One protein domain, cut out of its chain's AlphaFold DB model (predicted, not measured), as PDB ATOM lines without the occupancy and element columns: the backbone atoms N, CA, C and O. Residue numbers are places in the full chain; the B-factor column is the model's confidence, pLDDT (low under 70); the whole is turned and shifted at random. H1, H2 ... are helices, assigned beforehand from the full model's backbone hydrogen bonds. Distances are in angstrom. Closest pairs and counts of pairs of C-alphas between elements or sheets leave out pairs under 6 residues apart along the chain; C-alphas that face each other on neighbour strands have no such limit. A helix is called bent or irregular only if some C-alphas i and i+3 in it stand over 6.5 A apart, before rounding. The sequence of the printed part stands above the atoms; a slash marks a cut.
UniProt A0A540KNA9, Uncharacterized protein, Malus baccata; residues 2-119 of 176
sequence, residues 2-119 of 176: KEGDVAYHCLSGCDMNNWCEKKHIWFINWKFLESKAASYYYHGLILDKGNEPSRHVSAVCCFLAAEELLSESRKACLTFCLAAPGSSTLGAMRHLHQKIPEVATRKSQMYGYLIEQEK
ATOM      1  N   LYS A   2     225.376 198.204 201.833       58.62
ATOM      2  CA  LYS A   2     226.540 197.314 201.871       58.62
ATOM      3  C   LYS A   2     227.868 198.079 201.953       58.62
ATOM      4  O   LYS A   2     228.812 197.601 202.547       58.62
ATOM      5  N   GLU A   3     227.940 199.292 201.424       57.00
ATOM      6  CA  GLU A   3     229.166 200.087 201.325       57.00
ATOM      7  C   GLU A   3     229.611 200.680 202.665       57.00
ATOM      8  O   GLU A   3     230.806 200.799 202.916       57.00
ATOM      9  N   GLY A   4     228.664 201.028 203.542       59.38
ATOM     10  CA  GLY A   4     228.986 201.448 204.907       59.38
ATOM     11  C   GLY A   4     229.499 200.278 205.747       59.38
ATOM     12  O   GLY A   4     230.485 200.433 206.467       59.38
ATOM     13  N   ASP A   5     228.897 199.098 205.565       61.09
ATOM     14  CA  ASP A   5     229.400 197.841 206.126       61.09
ATOM     15  C   ASP A   5     230.797 197.504 205.564       61.09
ATOM     16  O   ASP A   5     231.694 197.144 206.323       61.09
ATOM     17  N   VAL A   6     231.032 197.695 204.258       67.19
ATOM     18  CA  VAL A   6     232.340 197.483 203.609       67.19
ATOM     19  C   VAL A   6     233.391 198.445 204.157       67.19
ATOM     20  O   VAL A   6     234.473 197.999 204.521       67.19
ATOM     21  N   ALA A   7     233.089 199.740 204.285       67.25
ATOM     22  CA  ALA A   7     234.031 200.712 204.839       67.25
ATOM     23  C   ALA A   7     234.421 200.366 206.286       67.25
ATOM     24  O   ALA A   7     235.602 200.404 206.634       67.25
ATOM     25  N   TYR A   8     233.449 199.974 207.117       66.44
ATOM     26  CA  TYR A   8     233.715 199.514 208.479       66.44
ATOM     27  C   TYR A   8     234.576 198.243 208.496       66.44
ATOM     28  O   TYR A   8     235.590 198.200 209.195       66.44
ATOM     29  N   HIS A   9     234.233 197.236 207.688       68.69
ATOM     30  CA  HIS A   9     234.988 195.986 207.605       68.69
ATOM     31  C   HIS A   9     236.425 196.190 207.110       68.69
ATOM     32  O   HIS A   9     237.352 195.659 207.724       68.69
ATOM     33  N   CYS A  10     236.628 197.002 206.069       65.56
ATOM     34  CA  CYS A  10     237.953 197.332 205.542       65.56
ATOM     35  C   CYS A  10     238.845 198.004 206.594       65.56
ATOM     36  O   CYS A  10     240.033 197.708 206.672       65.56
ATOM     37  N   LEU A  11     238.274 198.872 207.433       63.25
ATOM     38  CA  LEU A  11     239.021 199.556 208.490       63.25
ATOM     39  C   LEU A  11     239.234 198.691 209.735       63.25
ATOM     40  O   LEU A  11     240.230 198.868 210.431       63.25
ATOM     41  N   SER A  12     238.335 197.742 210.008       65.44
ATOM     42  CA  SER A  12     238.444 196.823 211.150       65.44
ATOM     43  C   SER A  12     239.567 195.787 211.010       65.44
ATOM     44  O   SER A  12     240.033 195.265 212.018       65.44
ATOM     45  N   GLY A  13     239.994 195.494 209.775       61.88
ATOM     46  CA  GLY A  13     241.037 194.509 209.468       61.88
ATOM     47  C   GLY A  13     242.454 195.078 209.342       61.88
ATOM     48  O   GLY A  13     243.380 194.307 209.106       61.88
ATOM     49  N   CYS A  14     242.642 196.396 209.465       57.69
ATOM     50  CA  CYS A  14     243.974 197.004 209.469       57.69
ATOM     51  C   CYS A  14     244.584 196.979 210.881       57.69
ATOM     52  O   CYS A  14     243.895 197.267 211.861       57.69
ATOM     53  N   ASP A  15     245.885 196.689 210.982       54.09
ATOM     54  CA  ASP A  15     246.664 196.771 212.228       54.09
ATOM     55  C   ASP A  15     246.894 198.248 212.607       54.09
ATOM     56  O   ASP A  15     247.939 198.851 212.363       54.09
ATOM     57  N   MET A  16     245.848 198.864 213.159       54.28
ATOM     58  CA  MET A  16     245.785 200.295 213.451       54.28
ATOM     59  C   MET A  16     246.325 200.593 214.858       54.28
ATOM     60  O   MET A  16     245.582 200.710 215.842       54.28
ATOM     61  N   ASN A  17     247.652 200.693 214.964       58.16
ATOM     62  CA  ASN A  17     248.369 201.000 216.210       58.16
ATOM     63  C   ASN A  17     248.308 202.490 216.609       58.16
ATOM     64  O   ASN A  17     248.801 202.857 217.677       58.16
ATOM     65  N   ASN A  18     247.679 203.354 215.804       60.44
ATOM     66  CA  ASN A  18     247.546 204.781 216.089       60.44
ATOM     67  C   ASN A  18     246.168 205.123 216.690       60.44
ATOM     68  O   ASN A  18     245.107 204.759 216.183       60.44
ATOM     69  N   TRP A  19     246.168 205.899 217.774       57.06
ATOM     70  CA  TRP A  19     244.970 206.440 218.421       57.06
ATOM     71  C   TRP A  19     244.060 207.239 217.461       57.06
ATOM     72  O   TRP A  19     242.835 207.177 217.574       57.06
ATOM     73  N   CYS A  20     244.645 207.942 216.483       61.84
ATOM     74  CA  CYS A  20     243.903 208.727 215.490       61.84
ATOM     75  C   CYS A  20     243.019 207.850 214.580       61.84
ATOM     76  O   CYS A  20     241.908 208.236 214.222       61.84
ATOM     77  N   GLU A  21     243.463 206.633 214.268       66.06
ATOM     78  CA  GLU A  21     242.763 205.694 213.382       66.06
ATOM     79  C   GLU A  21     241.515 205.100 214.049       66.06
ATOM     80  O   GLU A  21     240.457 204.985 213.424       66.06
ATOM     81  N   LYS A  22     241.583 204.834 215.359       76.31
ATOM     82  CA  LYS A  22     240.438 204.341 216.150       76.31
ATOM     83  C   LYS A  22     239.286 205.346 216.191       76.31
ATOM     84  O   LYS A  22     238.119 204.957 216.131       76.31
ATOM     85  N   LYS A  23     239.599 206.645 216.212       83.81
ATOM     86  CA  LYS A  23     238.587 207.707 216.169       83.81
ATOM     87  C   LYS A  23     237.840 207.749 214.832       83.81
ATOM     88  O   LYS A  23     236.625 207.951 214.829       83.81
ATOM     89  N   HIS A  24     238.522 207.504 213.712       83.44
ATOM     90  CA  HIS A  24     237.868 207.403 212.403       83.44
ATOM     91  C   HIS A  24     236.903 206.215 212.331       83.44
ATOM     92  O   HIS A  24     235.797 206.366 211.815       83.44
ATOM     93  N   ILE A  25     237.265 205.070 212.919       84.88
ATOM     94  CA  ILE A  25     236.374 203.904 212.996       84.88
ATOM     95  C   ILE A  25     235.096 204.249 213.772       84.88
ATOM     96  O   ILE A  25     233.996 203.940 213.315       84.88
ATOM     97  N   TRP A  26     235.208 204.945 214.910       85.94
ATOM     98  CA  TRP A  26     234.032 205.389 215.668       85.94
ATOM     99  C   TRP A  26     233.162 206.372 214.888       85.94
ATOM    100  O   TRP A  26     231.936 206.257 214.926       85.94
ATOM    101  N   PHE A  27     233.774 207.295 214.143       87.56
ATOM    102  CA  PHE A  27     233.040 208.209 213.269       87.56
ATOM    103  C   PHE A  27     232.255 207.459 212.193       87.56
ATOM    104  O   PHE A  27     231.064 207.707 212.011       87.56
ATOM    105  N   ILE A  28     232.909 206.529 211.498       88.94
ATOM    106  CA  ILE A  28     232.303 205.765 210.404       88.94
ATOM    107  C   ILE A  28     231.183 204.878 210.930       88.94
ATOM    108  O   ILE A  28     230.100 204.887 210.355       88.94
ATOM    109  N   ASN A  29     231.391 204.202 212.062       88.19
ATOM    110  CA  ASN A  29     230.344 203.409 212.701       88.19
ATOM    111  C   ASN A  29     229.134 204.275 213.094       88.19
ATOM    112  O   ASN A  29     227.993 203.934 212.788       88.19
ATOM    113  N   TRP A  30     229.369 205.439 213.708       90.25
ATOM    114  CA  TRP A  30     228.295 206.378 214.034       90.25
ATOM    115  C   TRP A  30     227.529 206.826 212.779       90.25
ATOM    116  O   TRP A  30     226.300 206.736 212.751       90.25
ATOM    117  N   LYS A  31     228.229 207.245 211.716       90.31
ATOM    118  CA  LYS A  31     227.599 207.684 210.458       90.31
ATOM    119  C   LYS A  31     226.874 206.570 209.721       90.31
ATOM    120  O   LYS A  31     225.832 206.819 209.109       90.31
ATOM    121  N   PHE A  32     227.385 205.352 209.809       89.50
ATOM    122  CA  PHE A  32     226.733 204.174 209.273       89.50
ATOM    123  C   PHE A  32     225.398 203.909 209.976       89.50
ATOM    124  O   PHE A  32     224.367 203.824 209.309       89.50
ATOM    125  N   LEU A  33     225.390 203.868 211.312       90.94
ATOM    126  CA  LEU A  33     224.173 203.672 212.108       90.94
ATOM    127  C   LEU A  33     223.145 204.785 211.866       90.94
ATOM    128  O   LEU A  33     221.963 204.504 211.673       90.94
ATOM    129  N   GLU A  34     223.598 206.040 211.805       91.12
ATOM    130  CA  GLU A  34     222.787 207.206 211.432       91.12
ATOM    131  C   GLU A  34     222.093 207.016 210.074       91.12
ATOM    132  O   GLU A  34     220.871 207.149 209.950       91.12
ATOM    133  N   SER A  35     222.860 206.637 209.054       90.56
ATOM    134  CA  SER A  35     222.354 206.451 207.691       90.56
ATOM    135  C   SER A  35     221.418 205.242 207.579       90.56
ATOM    136  O   SER A  35     220.400 205.295 206.883       90.56
ATOM    137  N   LYS A  36     221.723 204.155 208.297       91.19
ATOM    138  CA  LYS A  36     220.901 202.940 208.363       91.19
ATOM    139  C   LYS A  36     219.560 203.217 209.048       91.19
ATOM    140  O   LYS A  36     218.521 202.834 208.513       91.19
ATOM    141  N   ALA A  37     219.555 203.973 210.148       93.25
ATOM    142  CA  ALA A  37     218.330 204.422 210.813       93.25
ATOM    143  C   ALA A  37     217.454 205.282 209.885       93.25
ATOM    144  O   ALA A  37     216.251 205.048 209.767       93.25
ATOM    145  N   ALA A  38     218.055 206.243 209.171       92.88
ATOM    146  CA  ALA A  38     217.335 207.063 208.195       92.88
ATOM    147  C   ALA A  38     216.731 206.217 207.059       92.88
ATOM    148  O   ALA A  38     215.589 206.443 206.662       92.88
ATOM    149  N   SER A  39     217.471 205.220 206.569       92.69
ATOM    150  CA  SER A  39     217.015 204.320 205.504       92.69
ATOM    151  C   SER A  39     215.770 203.535 205.924       92.69
ATOM    152  O   SER A  39     214.774 203.547 205.201       92.69
ATOM    153  N   TYR A  40     215.779 202.935 207.121       93.88
ATOM    154  CA  TYR A  40     214.598 202.258 207.671       93.88
ATOM    155  C   TYR A  40     213.429 203.212 207.903       93.88
ATOM    156  O   TYR A  40     212.294 202.874 207.575       93.88
ATOM    157  N   TYR A  41     213.687 204.423 208.397       95.00
ATOM    158  CA  TYR A  41     212.640 205.424 208.586       95.00
ATOM    159  C   TYR A  41     211.921 205.762 207.273       95.00
ATOM    160  O   TYR A  41     210.693 205.697 207.201       95.00
ATOM    161  N   TYR A  42     212.665 206.078 206.209       94.31
ATOM    162  CA  TYR A  42     212.060 206.383 204.913       94.31
ATOM    163  C   TYR A  42     211.423 205.157 204.260       94.31
ATOM    164  O   TYR A  42     210.366 205.285 203.642       94.31
ATOM    165  N   HIS A  43     212.005 203.970 204.434       93.81
ATOM    166  CA  HIS A  43     211.398 202.733 203.953       93.81
ATOM    167  C   HIS A  43     210.041 202.475 204.625       93.81
ATOM    168  O   HIS A  43     209.051 202.232 203.934       93.81
ATOM    169  N   GLY A  44     209.956 202.657 205.946       92.50
ATOM    170  CA  GLY A  44     208.702 202.590 206.695       92.50
ATOM    171  C   GLY A  44     207.669 203.602 206.200       92.50
ATOM    172  O   GLY A  44     206.515 203.241 205.989       92.50
ATOM    173  N   LEU A  45     208.070 204.850 205.919       93.88
ATOM    174  CA  LEU A  45     207.168 205.866 205.354       93.88
ATOM    175  C   LEU A  45     206.621 205.491 203.968       93.88
ATOM    176  O   LEU A  45     205.510 205.892 203.625       93.88
ATOM    177  N   ILE A  46     207.396 204.774 203.154       93.31
ATOM    178  CA  ILE A  46     206.948 204.293 201.841       93.31
ATOM    179  C   ILE A  46     205.950 203.147 202.017       93.31
ATOM    180  O   ILE A  46     204.894 203.163 201.386       93.31
ATOM    181  N   LEU A  47     206.257 202.179 202.885       91.00
ATOM    182  CA  LEU A  47     205.382 201.038 203.168       91.00
ATOM    183  C   LEU A  47     204.039 201.474 203.764       91.00
ATOM    184  O   LEU A  47     202.995 200.970 203.360       91.00
ATOM    185  N   ASP A  48     204.064 202.463 204.656       89.81
ATOM    186  CA  ASP A  48     202.890 202.994 205.349       89.81
ATOM    187  C   ASP A  48     201.866 203.669 204.420       89.81
ATOM    188  O   ASP A  48     200.700 203.794 204.782       89.81
ATOM    189  N   LYS A  49     202.277 204.082 203.213       91.50
ATOM    190  CA  LYS A  49     201.368 204.628 202.188       91.50
ATOM    191  C   LYS A  49     200.562 203.556 201.452       91.50
ATOM    192  O   LYS A  49     199.676 203.907 200.676       91.50
ATOM    193  N   GLY A  50     200.899 202.277 201.615       85.94
ATOM    194  CA  GLY A  50     200.128 201.184 201.029       85.94
ATOM    195  C   GLY A  50     198.797 200.971 201.751       85.94
ATOM    196  O   GLY A  50     198.647 201.352 202.903       85.94
ATOM    197  N   ASN A  51     197.842 200.329 201.076       81.50
ATOM    198  CA  ASN A  51     196.515 200.036 201.639       81.50
ATOM    199  C   ASN A  51     196.419 198.638 202.282       81.50
ATOM    200  O   ASN A  51     195.373 198.266 202.806       81.50
ATOM    201  N   GLU A  52     197.477 197.833 202.191       86.25
ATOM    202  CA  GLU A  52     197.487 196.449 202.668       86.25
ATOM    203  C   GLU A  52     197.877 196.388 204.159       86.25
ATOM    204  O   GLU A  52     198.911 196.948 204.534       86.25
ATOM    205  N   PRO A  53     197.132 195.661 205.016       82.75
ATOM    206  CA  PRO A  53     197.443 195.542 206.445       82.75
ATOM    207  C   PRO A  53     198.861 195.033 206.747       82.75
ATOM    208  O   PRO A  53     199.529 195.570 207.630       82.75
ATOM    209  N   SER A  54     199.360 194.072 205.965       84.00
ATOM    210  CA  SER A  54     200.724 193.531 206.088       84.00
ATOM    211  C   SER A  54     201.809 194.583 205.822       84.00
ATOM    212  O   SER A  54     202.897 194.544 206.407       84.00
ATOM    213  N   ARG A  55     201.524 195.588 204.981       85.50
ATOM    214  CA  ARG A  55     202.445 196.709 204.739       85.50
ATOM    215  C   ARG A  55     202.512 197.661 205.916       85.50
ATOM    216  O   ARG A  55     203.600 198.142 206.217       85.50
ATOM    217  N   HIS A  56     201.397 197.903 206.604       88.44
ATOM    218  CA  HIS A  56     201.401 198.701 207.831       88.44
ATOM    219  C   HIS A  56     202.201 198.014 208.930       88.44
ATOM    220  O   HIS A  56     202.999 198.665 209.600       88.44
ATOM    221  N   VAL A  57     202.063 196.696 209.066       88.12
ATOM    222  CA  VAL A  57     202.872 195.925 210.011       88.12
ATOM    223  C   VAL A  57     204.360 195.995 209.662       88.12
ATOM    224  O   VAL A  57     205.176 196.335 210.521       88.12
ATOM    225  N   SER A  58     204.711 195.786 208.391       89.19
ATOM    226  CA  SER A  58     206.090 195.943 207.904       89.19
ATOM    227  C   SER A  58     206.625 197.360 208.151       89.19
ATOM    228  O   SER A  58     207.768 197.530 208.572       89.19
ATOM    229  N   ALA A  59     205.789 198.386 207.961       91.38
ATOM    230  CA  ALA A  59     206.146 199.773 208.231       91.38
ATOM    231  C   ALA A  59     206.454 200.010 209.714       91.38
ATOM    232  O   ALA A  59     207.452 200.663 210.024       91.38
ATOM    233  N   VAL A  60     205.654 199.456 210.637       91.06
ATOM    234  CA  VAL A  60     205.964 199.546 212.072       91.06
ATOM    235  C   VAL A  60     207.284 198.856 212.395       91.06
ATOM    236  O   VAL A  60     208.091 199.439 213.114       91.06
ATOM    237  N   CYS A  61     207.553 197.681 211.822       90.12
ATOM    238  CA  CYS A  61     208.835 196.994 212.006       90.12
ATOM    239  C   CYS A  61     210.015 197.876 211.572       90.12
ATOM    240  O   CYS A  61     210.996 198.001 212.302       90.12
ATOM    241  N   CYS A  62     209.898 198.556 210.426       92.44
ATOM    242  CA  CYS A  62     210.905 199.516 209.980       92.44
ATOM    243  C   CYS A  62     211.081 200.684 210.957       92.44
ATOM    244  O   CYS A  62     212.212 201.085 211.219       92.44
ATOM    245  N   PHE A  63     209.996 201.243 211.501       93.31
ATOM    246  CA  PHE A  63     210.098 202.355 212.450       93.31
ATOM    247  C   PHE A  63     210.743 201.940 213.775       93.31
ATOM    248  O   PHE A  63     211.564 202.694 214.297       93.31
ATOM    249  N   LEU A  64     210.429 200.746 214.282       92.06
ATOM    250  CA  LEU A  64     211.052 200.196 215.489       92.06
ATOM    251  C   LEU A  64     212.548 199.938 215.274       92.06
ATOM    252  O   LEU A  64     213.369 200.362 216.083       92.06
ATOM    253  N   ALA A  65     212.924 199.340 214.141       92.19
ATOM    254  CA  ALA A  65     214.332 199.143 213.800       92.19
ATOM    255  C   ALA A  65     215.080 200.473 213.634       92.19
ATOM    256  O   ALA A  65     216.206 200.620 214.109       92.19
ATOM    257  N   ALA A  66     214.455 201.468 212.995       94.31
ATOM    258  CA  ALA A  66     215.024 202.805 212.873       94.31
ATOM    259  C   ALA A  66     215.274 203.442 214.246       94.31
ATOM    260  O   ALA A  66     216.322 204.053 214.440       94.31
ATOM    261  N   GLU A  67     214.342 203.304 215.192       93.81
ATOM    262  CA  GLU A  67     214.486 203.809 216.560       93.81
ATOM    263  C   GLU A  67     215.638 203.126 217.312       93.81
ATOM    264  O   GLU A  67     216.467 203.812 217.917       93.81
ATOM    265  N   GLU A  68     215.744 201.800 217.220       93.00
ATOM    266  CA  GLU A  68     216.826 201.034 217.841       93.00
ATOM    267  C   GLU A  68     218.200 201.457 217.299       93.00
ATOM    268  O   GLU A  68     219.087 201.840 218.069       93.00
ATOM    269  N   LEU A  69     218.356 201.501 215.973       93.00
ATOM    270  CA  LEU A  69     219.586 201.946 215.308       93.00
ATOM    271  C   LEU A  69     219.958 203.384 215.674       93.00
ATOM    272  O   LEU A  69     221.134 203.715 215.829       93.00
ATOM    273  N   LEU A  70     218.957 204.249 215.832       92.38
ATOM    274  CA  LEU A  70     219.154 205.632 216.238       92.38
ATOM    275  C   LEU A  70     219.645 205.738 217.687       92.38
ATOM    276  O   LEU A  70     220.473 206.595 218.001       92.38
ATOM    277  N   SER A  71     219.159 204.865 218.570       91.94
ATOM    278  CA  SER A  71     219.639 204.779 219.950       91.94
ATOM    279  C   SER A  71     221.104 204.331 220.012       91.94
ATOM    280  O   SER A  71     221.890 204.913 220.762       91.94
ATOM    281  N   GLU A  72     221.499 203.379 219.164       91.88
ATOM    282  CA  GLU A  72     222.877 202.890 219.077       91.88
ATOM    283  C   GLU A  72     223.809 203.929 218.441       91.88
ATOM    284  O   GLU A  72     224.910 204.179 218.933       91.88
ATOM    285  N   SER A  73     223.325 204.643 217.422       91.81
ATOM    286  CA  SER A  73     224.001 205.803 216.835       91.81
ATOM    287  C   SER A  73     224.355 206.856 217.892       91.81
ATOM    288  O   SER A  73     225.479 207.361 217.904       91.81
ATOM    289  N   ARG A  74     223.448 207.160 218.833       89.62
ATOM    290  CA  ARG A  74     223.738 208.113 219.920       89.62
ATOM    291  C   ARG A  74     224.878 207.635 220.812       89.62
ATOM    292  O   ARG A  74     225.724 208.447 221.179       89.62
ATOM    293  N   LYS A  75     224.930 206.341 221.137       90.94
ATOM    294  CA  LYS A  75     226.038 205.769 221.918       90.94
ATOM    295  C   LYS A  75     227.353 205.878 221.147       90.94
ATOM    296  O   LYS A  75     228.331 206.379 221.693       90.94
ATOM    297  N   ALA A  76     227.359 205.507 219.865       89.38
ATOM    298  CA  ALA A  76     228.532 205.623 218.999       89.38
ATOM    299  C   ALA A  76     229.018 207.081 218.860       89.38
ATOM    300  O   ALA A  76     230.218 207.345 218.924       89.38
ATOM    301  N   CYS A  77     228.089 208.033 218.745       88.50
ATOM    302  CA  CYS A  77     228.376 209.465 218.725       88.50
ATOM    303  C   CYS A  77     229.069 209.924 220.009       88.50
ATOM    304  O   CYS A  77     230.102 210.588 219.943       88.50
ATOM    305  N   LEU A  78     228.539 209.545 221.177       88.94
ATOM    306  CA  LEU A  78     229.146 209.878 222.467       88.94
ATOM    307  C   LEU A  78     230.568 209.316 222.568       88.94
ATOM    308  O   LEU A  78     231.487 210.061 222.900       88.94
ATOM    309  N   THR A  79     230.768 208.048 222.198       88.75
ATOM    310  CA  THR A  79     232.097 207.419 222.152       88.75
ATOM    311  C   THR A  79     233.062 208.201 221.259       88.75
ATOM    312  O   THR A  79     234.179 208.508 221.671       88.75
ATOM    313  N   PHE A  80     232.623 208.601 220.063       88.56
ATOM    314  CA  PHE A  80     233.425 209.417 219.149       88.56
ATOM    315  C   PHE A  80     233.755 210.813 219.712       88.56
ATOM    316  O   PHE A  80     234.882 211.290 219.557       88.56
ATOM    317  N   CYS A  81     232.800 211.478 220.370       86.44
ATOM    318  CA  CYS A  81     233.003 212.809 220.955       86.44
ATOM    319  C   CYS A  81     234.011 212.791 222.101       86.44
ATOM    320  O   CYS A  81     234.839 213.696 222.207       86.44
ATOM    321  N   LEU A  82     233.921 211.763 222.950       87.56
ATOM    322  CA  LEU A  82     234.768 211.583 224.127       87.56
ATOM    323  C   LEU A  82     236.186 211.117 223.767       87.56
ATOM    324  O   LEU A  82     237.112 211.296 224.554       87.56
ATOM    325  N   ALA A  83     236.381 210.563 222.571       85.12
ATOM    326  CA  ALA A  83     237.698 210.249 222.047       85.12
ATOM    327  C   ALA A  83     238.534 211.512 221.797       85.12
ATOM    328  O   ALA A  83     238.115 212.408 221.066       85.12
ATOM    329  N   ALA A  84     239.757 211.560 222.321       77.81
ATOM    330  CA  ALA A  84     240.760 212.545 221.934       77.81
ATOM    331  C   ALA A  84     241.095 212.481 220.420       77.81
ATOM    332  O   ALA A  84     241.030 211.409 219.821       77.81
ATOM    333  N   PRO A  85     241.482 213.596 219.783       80.69
ATOM    334  CA  PRO A  85     241.243 214.956 220.256       80.69
ATOM    335  C   PRO A  85     239.730 215.206 220.328       80.69
ATOM    336  O   PRO A  85     239.004 214.812 219.417       80.69
ATOM    337  N   GLY A  86     239.244 215.798 221.423       69.75
ATOM    338  CA  GLY A  86     237.806 215.970 221.656       69.75
ATOM    339  C   GLY A  86     237.141 216.690 220.482       69.75
ATOM    340  O   GLY A  86     237.595 217.751 220.063       69.75
ATOM    341  N   SER A  87     236.090 216.093 219.923       72.69
ATOM    342  CA  SER A  87     235.371 216.641 218.769       72.69
ATOM    343  C   SER A  87     233.938 216.954 219.166       72.69
ATOM    344  O   SER A  87     233.232 216.070 219.649       72.69
ATOM    345  N   SER A  88     233.489 218.187 218.934       67.06
ATOM    346  CA  SER A  88     232.078 218.532 219.072       67.06
ATOM    347  C   SER A  88     231.306 217.983 217.875       67.06
ATOM    348  O   SER A  88     231.671 218.189 216.718       67.06
ATOM    349  N   THR A  89     230.233 217.246 218.140       65.75
ATOM    350  CA  THR A  89     229.334 216.764 217.092       65.75
ATOM    351  C   THR A  89     228.068 217.598 217.095       65.75
ATOM    352  O   THR A  89     227.385 217.739 218.110       65.75
ATOM    353  N   LEU A  90     227.751 218.190 215.943       58.41
ATOM    354  CA  LEU A  90     226.573 219.030 215.787       58.41
ATOM    355  C   LEU A  90     225.766 218.612 214.552       58.41
ATOM    356  O   LEU A  90     226.224 218.677 213.416       58.41
ATOM    357  N   GLY A  91     224.506 218.255 214.783       62.59
ATOM    358  CA  GLY A  91     223.414 218.872 214.029       62.59
ATOM    359  C   GLY A  91     222.781 218.098 212.876       62.59
ATOM    360  O   GLY A  91     221.569 218.227 212.722       62.59
ATOM    361  N   ALA A  92     223.512 217.286 212.105       66.62
ATOM    362  CA  ALA A  92     222.972 216.771 210.832       66.62
ATOM    363  C   ALA A  92     221.666 215.958 210.981       66.62
ATOM    364  O   ALA A  92     220.733 216.136 210.203       66.62
ATOM    365  N   MET A  93     221.548 215.130 212.026       75.44
ATOM    366  CA  MET A  93     220.368 214.286 212.263       75.44
ATOM    367  C   MET A  93     219.479 214.730 213.429       75.44
ATOM    368  O   MET A  93     218.626 213.967 213.879       75.44
ATOM    369  N   ARG A  94     219.602 215.977 213.910       82.62
ATOM    370  CA  ARG A  94     218.780 216.464 215.040       82.62
ATOM    371  C   ARG A  94     217.277 216.314 214.781       82.62
ATOM    372  O   ARG A  94     216.535 215.958 215.691       82.62
ATOM    373  N   HIS A  95     216.846 216.546 213.543       86.25
ATOM    374  CA  HIS A  95     215.450 216.380 213.149       86.25
ATOM    375  C   HIS A  95     214.985 214.921 213.256       86.25
ATOM    376  O   HIS A  95     213.949 214.633 213.854       86.25
ATOM    377  N   LEU A  96     215.778 213.986 212.727       86.56
ATOM    378  CA  LEU A  96     215.461 212.557 212.759       86.56
ATOM    379  C   LEU A  96     215.502 211.997 214.187       86.56
ATOM    380  O   LEU A  96     214.652 211.186 214.539       86.56
ATOM    381  N   HIS A  97     216.381 212.524 215.048       86.81
ATOM    382  CA  HIS A  97     216.406 212.228 216.484       86.81
ATOM    383  C   HIS A  97     215.102 212.538 217.224       86.81
ATOM    384  O   HIS A  97     214.866 211.940 218.272       86.81
ATOM    385  N   GLN A  98     214.287 213.455 216.707       89.81
ATOM    386  CA  GLN A  98     212.981 213.788 217.273       89.81
ATOM    387  C   GLN A  98     211.863 213.015 216.568       89.81
ATOM    388  O   GLN A  98     211.006 212.431 217.221       89.81
ATOM    389  N   LYS A  99     211.902 212.971 215.232       92.94
ATOM    390  CA  LYS A  99     210.847 212.380 214.403       92.94
ATOM    391  C   LYS A  99     210.749 210.865 214.503       92.94
ATOM    392  O   LYS A  99     209.638 210.349 214.515       92.94
ATOM    393  N   ILE A 100     211.875 210.154 214.510       93.44
ATOM    394  CA  ILE A 100     211.865 208.686 214.456       93.44
ATOM    395  C   ILE A 100     211.158 208.099 215.690       93.44
ATOM    396  O   ILE A 100     210.195 207.363 215.478       93.44
ATOM    397  N   PRO A 101     211.509 208.471 216.941       93.62
ATOM    398  CA  PRO A 101     210.818 207.948 218.127       93.62
ATOM    399  C   PRO A 101     209.328 208.311 218.174       93.62
ATOM    400  O   PRO A 101     208.484 207.487 218.529       93.62
ATOM    401  N   GLU A 102     208.978 209.538 217.769       94.56
ATOM    402  CA  GLU A 102     207.584 209.998 217.718       94.56
ATOM    403  C   GLU A 102     206.754 209.148 216.745       94.56
ATOM    404  O   GLU A 102     205.660 208.686 217.077       94.56
ATOM    405  N   VAL A 103     207.276 208.921 215.536       93.56
ATOM    406  CA  VAL A 103     206.599 208.122 214.511       93.56
ATOM    407  C   VAL A 103     206.530 206.658 214.928       93.56
ATOM    408  O   VAL A 103     205.460 206.069 214.787       93.56
ATOM    409  N   ALA A 104     207.614 206.096 215.471       91.38
ATOM    410  CA  ALA A 104     207.653 204.723 215.967       91.38
ATOM    411  C   ALA A 104     206.584 204.490 217.041       91.38
ATOM    412  O   ALA A 104     205.755 203.596 216.887       91.38
ATOM    413  N   THR A 105     206.517 205.363 218.053       93.56
ATOM    414  CA  THR A 105     205.519 205.286 219.134       93.56
ATOM    415  C   THR A 105     204.093 205.433 218.609       93.56
ATOM    416  O   THR A 105     203.216 204.631 218.922       93.56
ATOM    417  N   ARG A 106     203.830 206.446 217.776       93.44
ATOM    418  CA  ARG A 106     202.483 206.685 217.239       93.44
ATOM    419  C   ARG A 106     202.002 205.516 216.381       93.44
ATOM    420  O   ARG A 106     200.841 205.121 216.458       93.44
ATOM    421  N   LYS A 107     202.877 204.983 215.526       91.81
ATOM    422  CA  LYS A 107     202.532 203.912 214.587       91.81
ATOM    423  C   LYS A 107     202.416 202.557 215.277       91.81
ATOM    424  O   LYS A 107     201.503 201.810 214.934       91.81
ATOM    425  N   SER A 108     203.252 202.273 216.273       87.81
ATOM    426  CA  SER A 108     203.132 201.057 217.084       87.81
ATOM    427  C   SER A 108     201.846 201.035 217.905       87.81
ATOM    428  O   SER A 108     201.197 199.999 217.975       87.81
ATOM    429  N   GLN A 109     201.406 202.177 218.439       91.12
ATOM    430  CA  GLN A 109     200.107 202.282 219.110       91.12
ATOM    431  C   GLN A 109     198.940 202.080 218.137       91.12
ATOM    432  O   GLN A 109     197.993 201.362 218.442       91.12
ATOM    433  N   MET A 110     199.011 202.686 216.949       88.94
ATOM    434  CA  MET A 110     197.924 202.631 215.971       88.94
ATOM    435  C   MET A 110     197.742 201.246 215.343       88.94
ATOM    436  O   MET A 110     196.610 200.833 215.115       88.94
ATOM    437  N   TYR A 111     198.836 200.530 215.069       85.50
ATOM    438  CA  TYR A 111     198.812 199.218 214.411       85.50
ATOM    439  C   TYR A 111     199.194 198.057 215.336       85.50
ATOM    440  O   TYR A 111     199.357 196.934 214.865       85.50
ATOM    441  N   GLY A 112     199.309 198.291 216.648       83.00
ATOM    442  CA  GLY A 112     199.721 197.275 217.623       83.00
ATOM    443  C   GLY A 112     198.864 196.010 217.573       83.00
ATOM    444  O   GLY A 112     199.394 194.905 217.642       83.00
ATOM    445  N   TYR A 113     197.561 196.167 217.322       82.12
ATOM    446  CA  TYR A 113     196.634 195.046 217.156       82.12
ATOM    447  C   TYR A 113     196.977 194.144 215.953       82.12
ATOM    448  O   TYR A 113     196.849 192.926 216.046       82.12
ATOM    449  N   LEU A 114     197.454 194.716 214.839       80.12
ATOM    450  CA  LEU A 114     197.877 193.952 213.658       80.12
ATOM    451  C   LEU A 114     199.187 193.208 213.926       80.12
ATOM    452  O   LEU A 114     199.355 192.066 213.508       80.12
ATOM    453  N   ILE A 115     200.103 193.840 214.664       75.19
ATOM    454  CA  ILE A 115     201.390 193.239 215.032       75.19
ATOM    455  C   ILE A 115     201.168 192.013 215.915       75.19
ATOM    456  O   ILE A 115     201.791 190.979 215.694       75.19
ATOM    457  N   GLU A 116     200.263 192.095 216.892       78.19
ATOM    458  CA  GLU A 116     199.915 190.956 217.747       78.19
ATOM    459  C   GLU A 116     199.353 189.770 216.958       78.19
ATOM    460  O   GLU A 116     199.649 188.624 217.295       78.19
ATOM    461  N   GLN A 117     198.610 190.041 215.883       72.38
ATOM    462  CA  GLN A 117     198.045 189.026 214.998       72.38
ATOM    463  C   GLN A 117     199.097 188.374 214.081       72.38
ATOM    464  O   GLN A 117     198.990 187.189 213.771       72.38
ATOM    465  N   GLU A 118     200.127 189.120 213.666       68.69
ATOM    466  CA  GLU A 118     201.149 188.686 212.695       68.69
ATOM    467  C   GLU A 118     202.474 188.218 213.347       68.69
ATOM    468  O   GLU A 118     203.415 187.828 212.653       68.69
ATOM    469  N   LYS A 119     202.545 188.183 214.692       62.75
ATOM    470  CA  LYS A 119     203.713 187.803 215.529       62.75
ATOM    471  C   LYS A 119     204.394 186.466 215.182       62.75
ATOM    472  O   LYS A 119     205.481 186.201 215.687       62.75
TER     473      LYS A 119
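Overview. This is residues 2 to 119 of the 176 residues of an uncharacterized protein of Malus baccata (UniProt A0A540KNA9). Two long helices, H2 and H3, lie side by side and run opposite ways as a long helical hairpin that makes the longest axis, while two more helices fold back on it: H1 on H2 alone, through residues 25 to 32 of H2, and H4 obliquely on H3, with a kink in H4 near residue 111. The chain thus goes to and fro in a loose zigzag in which each helix touches the next, and the loop of residues 13 to 18, between H1 and H2, sticks out. The printed part has 118 residues with four named helices, in the order H1, H2, H3, H4, and no named strand; the class is all helix. The whole is loose, with a radius of gyration of the C-alphas of 17.1 A, and elongated, spanning 52 by 27 by 21 A along its three main axes.

Arrangement. The longest helix by residues is H3, residues 53 to 82. It touches H2, residues 19 to 47, with 54 pairs of C-alphas within 8 A, and the closest C-alphas of the two, those of Gly 44 and Ala 59, are 4.1 A apart. H2 and H3 form a helical hairpin, at a shallow tilt of 19 degrees, opposite ways. H3 also touches H4, residues 94 to 118, where the closest C-alphas are those of Phe 63 and Ala 104, 4.9 A apart. H3 and H4 form a helical hairpin too, running opposite ways at a tilt of 37 degrees, only just steep. H2 and H4 are close but not clearly touching, with 2 pairs of C-alphas within 8 A; the closest, those of Tyr 41 and Ile 100, are 6.8 A apart. H1, residues 2 to 12, touches H2, and H2 touches it with residues 25 to 32 alone; the closest C-alphas of the two are those of Gly 4 and Phe 32, 5.6 A apart. H1 and H2 form a helical hairpin, at a shallow tilt of 17 degrees, opposite ways. H1 is apart from H3 and from H4. The helix packing is mostly aligned, but only just: 2 of the 3 pairs that touch are at a shallow tilt. Every pair of O i and N i+4 is within hydrogen-bond range in H1 and H3, against 23 of 25 in H2 and 16 of 21 in H4.

Along the chain. H3 measures 44.3 A from its first to its last C-alpha, from C-alpha 53 at (197.443, 195.542, 206.445) to C-alpha 82 at (234.768, 211.583, 224.127). H2, 29 residues from Trp 19 to Leu 47, measures 42.8 A. H4, 25 residues from Arg 94 to Glu 118, measures 33.0 A and ends at C-alpha 118 at (201.149, 188.686, 212.695). H4 is irregular: C-alphas 110 and 113 are 7.8 A apart, and it has a kink of 69 degrees near residue 111. H1, 11 residues from Lys 2 to Ser 12, measures 15.1 A and begins with C-alpha 2 at (226.540, 197.314, 201.871).

Size, cuts and confidence. The two C-alphas farthest apart are those of Asn 17 and Asn 51, 53.9 A. The C-alphas of Lys 2 and Lys 119, the first and last printed residues, are 28.3 A apart. The printed part has no cut. The link from H3 to H4, 11 residues, is long; the link from H2 to H3 is tight, with 5 residues, and that from H1 to H2 is short, with 6. Residues 13 to 18 stand free. The mean pLDDT of the printed part is 82.3, and 28 residues are under 70: residues 2 to 21, residue 86, residues 88 to 92 and residues 118 to 119.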